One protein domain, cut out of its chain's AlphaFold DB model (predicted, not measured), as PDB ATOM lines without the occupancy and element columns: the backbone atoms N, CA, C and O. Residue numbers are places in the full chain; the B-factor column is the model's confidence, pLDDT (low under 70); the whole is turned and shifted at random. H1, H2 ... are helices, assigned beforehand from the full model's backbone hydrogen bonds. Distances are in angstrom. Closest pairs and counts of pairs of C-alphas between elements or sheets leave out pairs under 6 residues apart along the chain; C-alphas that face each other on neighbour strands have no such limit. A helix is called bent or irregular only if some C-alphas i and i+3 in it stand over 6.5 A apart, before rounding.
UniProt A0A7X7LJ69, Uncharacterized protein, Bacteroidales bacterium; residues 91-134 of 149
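AT A GLANCE: This is residues 91 to 134 of the 149 residues of an uncharacterized protein of Bacteroidales bacterium (UniProt A0A7X7LJ69). Two helices meet near their ends at a tight turn and make an open L: the longer H2 is the long arm and H1 is the shorter one. The two arms come near each other just at the corner, and the greater part of both stands free, with nothing packed in the space between them. The printed part has 44 residues with two named helices, H1 then H2, and no named strand; its class is all helix. It is extended, with a radius of gyration of the C-alphas of 16.5 A, and the C-alphas span 48 by 24 by 7 A.

IN THESE COORDINATES: H2, residues 108 to 131, is the longest helix, 33.7 A from first to last C-alpha. It begins at C-alpha 108 at (-38.446, -4.993, -10.839) and ends at C-alpha 131 at (-34.055, -25.459, 15.569). H2 has a kink of 28 degrees near residue 115. It is irregular, but only just: C-alphas 111 and 114 are 6.9 A apart. H1, residues 91 to 105, is 21.5 A long and begins at C-alpha 91 at (-61.320, 0.065, -6.570).

HOW THE PARTS SIT: H2 and H1 are close but not clearly touching, with 2 pairs of C-alphas within 8 A. Their closest C-alphas are those of Ala 103 and Ile 109, 6.3 A apart. Their lines are about perpendicular, at 81 degrees, and their centres are 24.7 A apart. In H1 every O i to N i+4 pair is within hydrogen-bond range; in H2 16 of 20 are.

THE WHOLE: The two C-alphas farthest apart are those of Gly 91 and Pro 133, at 49.0 A. Residues 91 to 99 of H1 stand free, and so do residues 110 to 134, of which 110 to 131 belong to H2. The link from H1 to H2, 2 residues, is tight. The printed part has no cut. The mean pLDDT of the printed part is 92.6, and no printed residue is under 70.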
ATOM      1  N   GLY A  91     -62.112  -1.108  -6.959       83.88
ATOM      2  CA  GLY A  91     -61.320   0.065  -6.570       83.88
ATOM      3  C   GLY A  91     -59.905  -0.313  -6.124       83.88
ATOM      4  O   GLY A  91     -58.919   0.217  -6.639       83.88
ATOM      5  N   ILE A  92     -59.805  -1.301  -5.229       88.19
ATOM      6  CA  ILE A  92     -58.524  -1.827  -4.742       88.19
ATOM      7  C   ILE A  92     -57.745  -2.468  -5.892       88.19
ATOM      8  O   ILE A  92     -56.567  -2.173  -6.066       88.19
ATOM      9  N   LEU A  93     -58.404  -3.278  -6.729       92.88
ATOM     10  CA  LEU A  93     -57.747  -3.912  -7.874       92.88
ATOM     11  C   LEU A  93     -57.180  -2.892  -8.866       92.88
ATOM     12  O   LEU A  93     -56.086  -3.098  -9.377       92.88
ATOM     13  N   MET A  94     -57.882  -1.791  -9.136       90.31
ATOM     14  CA  MET A  94     -57.397  -0.762 -10.056       90.31
ATOM     15  C   MET A  94     -56.132  -0.075  -9.521       90.31
ATOM     16  O   MET A  94     -55.179   0.111 -10.280       90.31
ATOM     17  N   LEU A  95     -56.088   0.225  -8.216       91.00
ATOM     18  CA  LEU A  95     -54.885   0.729  -7.547       91.00
ATOM     19  C   LEU A  95     -53.747  -0.303  -7.591       91.00
ATOM     20  O   LEU A  95     -52.645   0.016  -8.032       91.00
ATOM     21  N   SER A  96     -54.019  -1.555  -7.216       92.94
ATOM     22  CA  SER A  96     -53.003  -2.613  -7.191       92.94
ATOM     23  C   SER A  96     -52.426  -2.902  -8.576       92.94
ATOM     24  O   SER A  96     -51.221  -3.077  -8.726       92.94
ATOM     25  N   LEU A  97     -53.260  -2.929  -9.619       94.94
ATOM     26  CA  LEU A  97     -52.799  -3.165 -10.989       94.94
ATOM     27  C   LEU A  97     -51.966  -1.997 -11.524       94.94
ATOM     28  O   LEU A  97     -51.041  -2.227 -12.302       94.94
ATOM     29  N   HIS A  98     -52.249  -0.763 -11.102       94.31
ATOM     30  CA  HIS A  98     -51.412   0.389 -11.432       94.31
ATOM     31  C   HIS A  98     -50.007   0.252 -10.828       94.31
ATOM     32  O   HIS A  98     -49.014   0.412 -11.537       94.31
ATOM     33  N   GLU A  99     -49.919  -0.117  -9.548       94.31
ATOM     34  CA  GLU A  99     -48.646  -0.351  -8.855       94.31
ATOM     35  C   GLU A  99     -47.846  -1.494  -9.496       94.31
ATOM     36  O   GLU A  99     -46.655  -1.342  -9.784       94.31
ATOM     37  N   ILE A 100     -48.510  -2.616  -9.802       95.00
ATOM     38  CA  ILE A 100     -47.899  -3.754 -10.501       95.00
ATOM     39  C   ILE A 100     -47.417  -3.335 -11.894       95.00
ATOM     40  O   ILE A 100     -46.312  -3.694 -12.287       95.00
ATOM     41  N   GLY A 101     -48.193  -2.534 -12.630       95.88
ATOM     42  CA  GLY A 101     -47.815  -2.050 -13.960       95.88
ATOM     43  C   GLY A 101     -46.518  -1.234 -13.958       95.88
ATOM     44  O   GLY A 101     -45.678  -1.413 -14.841       95.88
ATOM     45  N   ILE A 102     -46.314  -0.389 -12.942       96.31
ATOM     46  CA  ILE A 102     -45.062   0.366 -12.767       96.31
ATOM     47  C   ILE A 102     -43.906  -0.583 -12.422       96.31
ATOM     48  O   ILE A 102     -42.812  -0.459 -12.978       96.31
ATOM     49  N   ALA A 103     -44.140  -1.550 -11.530       95.75
ATOM     50  CA  ALA A 103     -43.126  -2.525 -11.136       95.75
ATOM     51  C   ALA A 103     -42.680  -3.420 -12.309       95.75
ATOM     52  O   ALA A 103     -41.482  -3.671 -12.473       95.75
ATOM     53  N   GLU A 104     -43.619  -3.854 -13.153       96.25
ATOM     54  CA  GLU A 104     -43.343  -4.628 -14.367       96.25
ATOM     55  C   GLU A 104     -42.588  -3.798 -15.408       96.25
ATOM     56  O   GLU A 104     -41.573  -4.246 -15.943       96.25
ATOM     57  N   SER A 105     -43.028  -2.559 -15.666       94.50
ATOM     58  CA  SER A 105     -42.388  -1.681 -16.656       94.50
ATOM     59  C   SER A 105     -40.919  -1.400 -16.332       94.50
ATOM     60  O   SER A 105     -40.110  -1.212 -17.240       94.50
ATOM     61  N   ASN A 106     -40.565  -1.387 -15.047       94.38
ATOM     62  CA  ASN A 106     -39.201  -1.154 -14.582       94.38
ATOM     63  C   ASN A 106     -38.381  -2.454 -14.472       94.38
ATOM     64  O   ASN A 106     -37.230  -2.420 -14.038       94.38
ATOM     65  N   GLY A 107     -38.963  -3.607 -14.820       93.69
ATOM     66  CA  GLY A 107     -38.327  -4.920 -14.700       93.69
ATOM     67  C   GLY A 107     -38.054  -5.350 -13.252       93.69
ATOM     68  O   GLY A 107     -37.276  -6.281 -13.023       93.69
ATOM     69  N   LEU A 108     -38.672  -4.697 -12.259       94.25
ATOM     70  CA  LEU A 108     -38.446  -4.993 -10.839       94.25
ATOM     71  C   LEU A 108     -38.886  -6.416 -10.491       94.25
ATOM     72  O   LEU A 108     -38.195  -7.113  -9.752       94.25
ATOM     73  N   ILE A 109     -39.993  -6.879 -11.071       94.19
ATOM     74  CA  ILE A 109     -40.525  -8.218 -10.798       94.19
ATOM     75  C   ILE A 109     -39.568  -9.295 -11.318       94.19
ATOM     76  O   ILE A 109     -39.218 -10.211 -10.576       94.19
ATOM     77  N   ILE A 110     -39.043  -9.134 -12.536       94.81
ATOM     78  CA  ILE A 110     -38.077 -10.068 -13.136       94.81
ATOM     79  C   ILE A 110     -36.763 -10.094 -12.342       94.81
ATOM     80  O   ILE A 110     -36.196 -11.163 -12.118       94.81
ATOM     81  N   THR A 111     -36.279  -8.933 -11.895       96.06
ATOM     82  CA  THR A 111     -35.012  -8.834 -11.150       96.06
ATOM     83  C   THR A 111     -35.112  -9.360  -9.719       96.06
ATOM     84  O   THR A 111     -34.152  -9.963  -9.249       96.06
ATOM     85  N   MET A 112     -36.250  -9.193  -9.037       95.88
ATOM     86  CA  MET A 112     -36.467  -9.668  -7.658       95.88
ATOM     87  C   MET A 112     -36.847 -11.151  -7.564       95.88
ATOM     88  O   MET A 112     -36.644 -11.770  -6.518       95.88
ATOM     89  N   LEU A 113     -37.353 -11.752  -8.641       96.00
ATOM     90  CA  LEU A 113     -37.760 -13.158  -8.682       96.00
ATOM     91  C   LEU A 113     -36.664 -14.151  -8.224       96.00
ATOM     92  O   LEU A 113     -36.962 -14.972  -7.352       96.00
ATOM     93  N   PRO A 114     -35.399 -14.089  -8.698       95.62
ATOM     94  CA  PRO A 114     -34.347 -14.982  -8.203       95.62
ATOM     95  C   PRO A 114     -34.010 -14.756  -6.720       95.62
ATOM     96  O   PRO A 114     -33.735 -15.723  -6.011       95.62
ATOM     97  N   TYR A 115     -34.075 -13.512  -6.227       96.12
ATOM     98  CA  TYR A 115     -33.850 -13.205  -4.809       96.12
ATOM     99  C   TYR A 115     -34.966 -13.761  -3.923       96.12
ATOM    100  O   TYR A 115     -34.678 -14.304  -2.860       96.12
ATOM    101  N   SER A 116     -36.222 -13.690  -4.377       96.38
ATOM    102  CA  SER A 116     -37.363 -14.292  -3.681       96.38
ATOM    103  C   SER A 116     -37.200 -15.810  -3.567       96.38
ATOM    104  O   SER A 116     -37.308 -16.359  -2.474       96.38
ATOM    105  N   ILE A 117     -36.827 -16.496  -4.655       96.69
ATOM    106  CA  ILE A 117     -36.571 -17.947  -4.633       96.69
ATOM    107  C   ILE A 117     -35.425 -18.284  -3.674       96.69
ATOM    108  O   ILE A 117     -35.555 -19.199  -2.860       96.69
ATOM    109  N   LEU A 118     -34.319 -17.537  -3.739       96.75
ATOM    110  CA  LEU A 118     -33.192 -17.733  -2.832       96.75
ATOM    111  C   LEU A 118     -33.625 -17.553  -1.375       96.75
ATOM    112  O   LEU A 118     -33.290 -18.392  -0.550       96.75
ATOM    113  N   PHE A 119     -34.404 -16.513  -1.070       95.69
ATOM    114  CA  PHE A 119     -34.954 -16.273   0.261       95.69
ATOM    115  C   PHE A 119     -35.852 -17.430   0.718       95.69
ATOM    116  O   PHE A 119     -35.638 -17.963   1.802       95.69
ATOM    117  N   PHE A 120     -36.784 -17.893  -0.119       95.94
ATOM    118  CA  PHE A 120     -37.681 -19.010   0.203       95.94
ATOM    119  C   PHE A 120     -36.962 -20.349   0.421       95.94
ATOM    120  O   PHE A 120     -37.498 -21.194   1.129       95.94
ATOM    121  N   VAL A 121     -35.774 -20.561  -0.156       95.69
ATOM    122  CA  VAL A 121     -34.968 -21.780   0.058       95.69
ATOM    123  C   VAL A 121     -34.003 -21.618   1.234       95.69
ATOM    124  O   VAL A 121     -33.884 -22.507   2.076       95.69
ATOM    125  N   PHE A 122     -33.319 -20.478   1.317       96.31
ATOM    126  CA  PHE A 122     -32.343 -20.179   2.362       96.31
ATOM    127  C   PHE A 122     -33.003 -20.032   3.738       96.31
ATOM    128  O   PHE A 122     -32.492 -20.560   4.723       96.31
ATOM    129  N   TRP A 123     -34.153 -19.361   3.811       94.75
ATOM    130  CA  TRP A 123     -34.857 -19.079   5.062       94.75
ATOM    131  C   TRP A 123     -35.290 -20.330   5.844       94.75
ATOM    132  O   TRP A 123     -34.947 -20.431   7.024       94.75
ATOM    133  N   PRO A 124     -35.978 -21.328   5.250       94.69
ATOM    134  CA  PRO A 124     -36.302 -22.555   5.970       94.69
ATOM    135  C   PRO A 124     -35.051 -23.361   6.322       94.69
ATOM    136  O   PRO A 124     -35.028 -23.985   7.375       94.69
ATOM    137  N   LEU A 125     -33.995 -23.330   5.500       94.12
ATOM    138  CA  LEU A 125     -32.746 -24.034   5.803       94.12
ATOM    139  C   LEU A 125     -32.041 -23.425   7.022       94.12
ATOM    140  O   LEU A 125     -31.597 -24.164   7.898       94.12
ATOM    141  N   PHE A 126     -32.019 -22.095   7.121       91.44
ATOM    142  CA  PHE A 126     -31.579 -21.382   8.317       91.44
ATOM    143  C   PHE A 126     -32.445 -21.737   9.533       91.44
ATOM    144  O   PHE A 126     -31.901 -22.088  10.573       91.44
ATOM    145  N   HIS A 127     -33.775 -21.728   9.405       89.88
ATOM    146  CA  HIS A 127     -34.675 -22.054  10.517       89.88
ATOM    147  C   HIS A 127     -34.532 -23.514  10.987       89.88
ATOM    148  O   HIS A 127     -34.542 -23.785  12.182       89.88
ATOM    149  N   ILE A 128     -34.342 -24.467  10.070       90.00
ATOM    150  CA  ILE A 128     -34.063 -25.873  10.403       90.00
ATOM    151  C   ILE A 128     -32.711 -25.995  11.111       90.00
ATOM    152  O   ILE A 128     -32.619 -26.646  12.149       90.00
ATOM    153  N   ALA A 129     -31.675 -25.344  10.577       88.94
ATOM    154  CA  ALA A 129     -30.349 -25.319  11.184       88.94
ATOM    155  C   ALA A 129     -30.327 -24.601  12.542       88.94
ATOM    156  O   ALA A 129     -29.440 -24.869  13.341       88.94
ATOM    157  N   TRP A 130     -31.283 -23.713  12.809       84.50
ATOM    158  CA  TRP A 130     -31.448 -23.030  14.090       84.50
ATOM    159  C   TRP A 130     -32.185 -23.894  15.122       84.50
ATOM    160  O   TRP A 130     -31.792 -23.945  16.285       84.50
ATOM    161  N   VAL A 131     -33.230 -24.607  14.696       86.00
ATOM    162  CA  VAL A 131     -34.055 -25.459  15.569       86.00
ATOM    163  C   VAL A 131     -33.345 -26.767  15.934       86.00
ATOM    164  O   VAL A 131     -33.422 -27.198  17.080       86.00
ATOM    165  N   TYR A 132     -32.641 -27.404  14.991       82.44
ATOM    166  CA  TYR A 132     -32.031 -28.729  15.191       82.44
ATOM    167  C   TYR A 132     -30.955 -28.802  16.299       82.44
ATOM    168  O   TYR A 132     -30.978 -29.756  17.069       82.44
ATOM    169  N   PRO A 133     -30.028 -27.838  16.434       85.00
ATOM    170  CA  PRO A 133     -29.071 -27.802  17.540       85.00
ATOM    171  C   PRO A 133     -29.644 -27.229  18.850       85.00
ATOM    172  O   PRO A 133     -28.859 -26.914  19.741       85.00
ATOM    173  N   GLU A 134     -30.971 -27.068  18.968       72.75
ATOM    174  CA  GLU A 134     -31.656 -26.518  20.154       72.75
ATOM    175  C   GLU A 134     -31.044 -25.189  20.636       72.75
ATOM    176  O   GLU A 134     -31.007 -24.886  21.830       72.75
TER     177      GLU A 134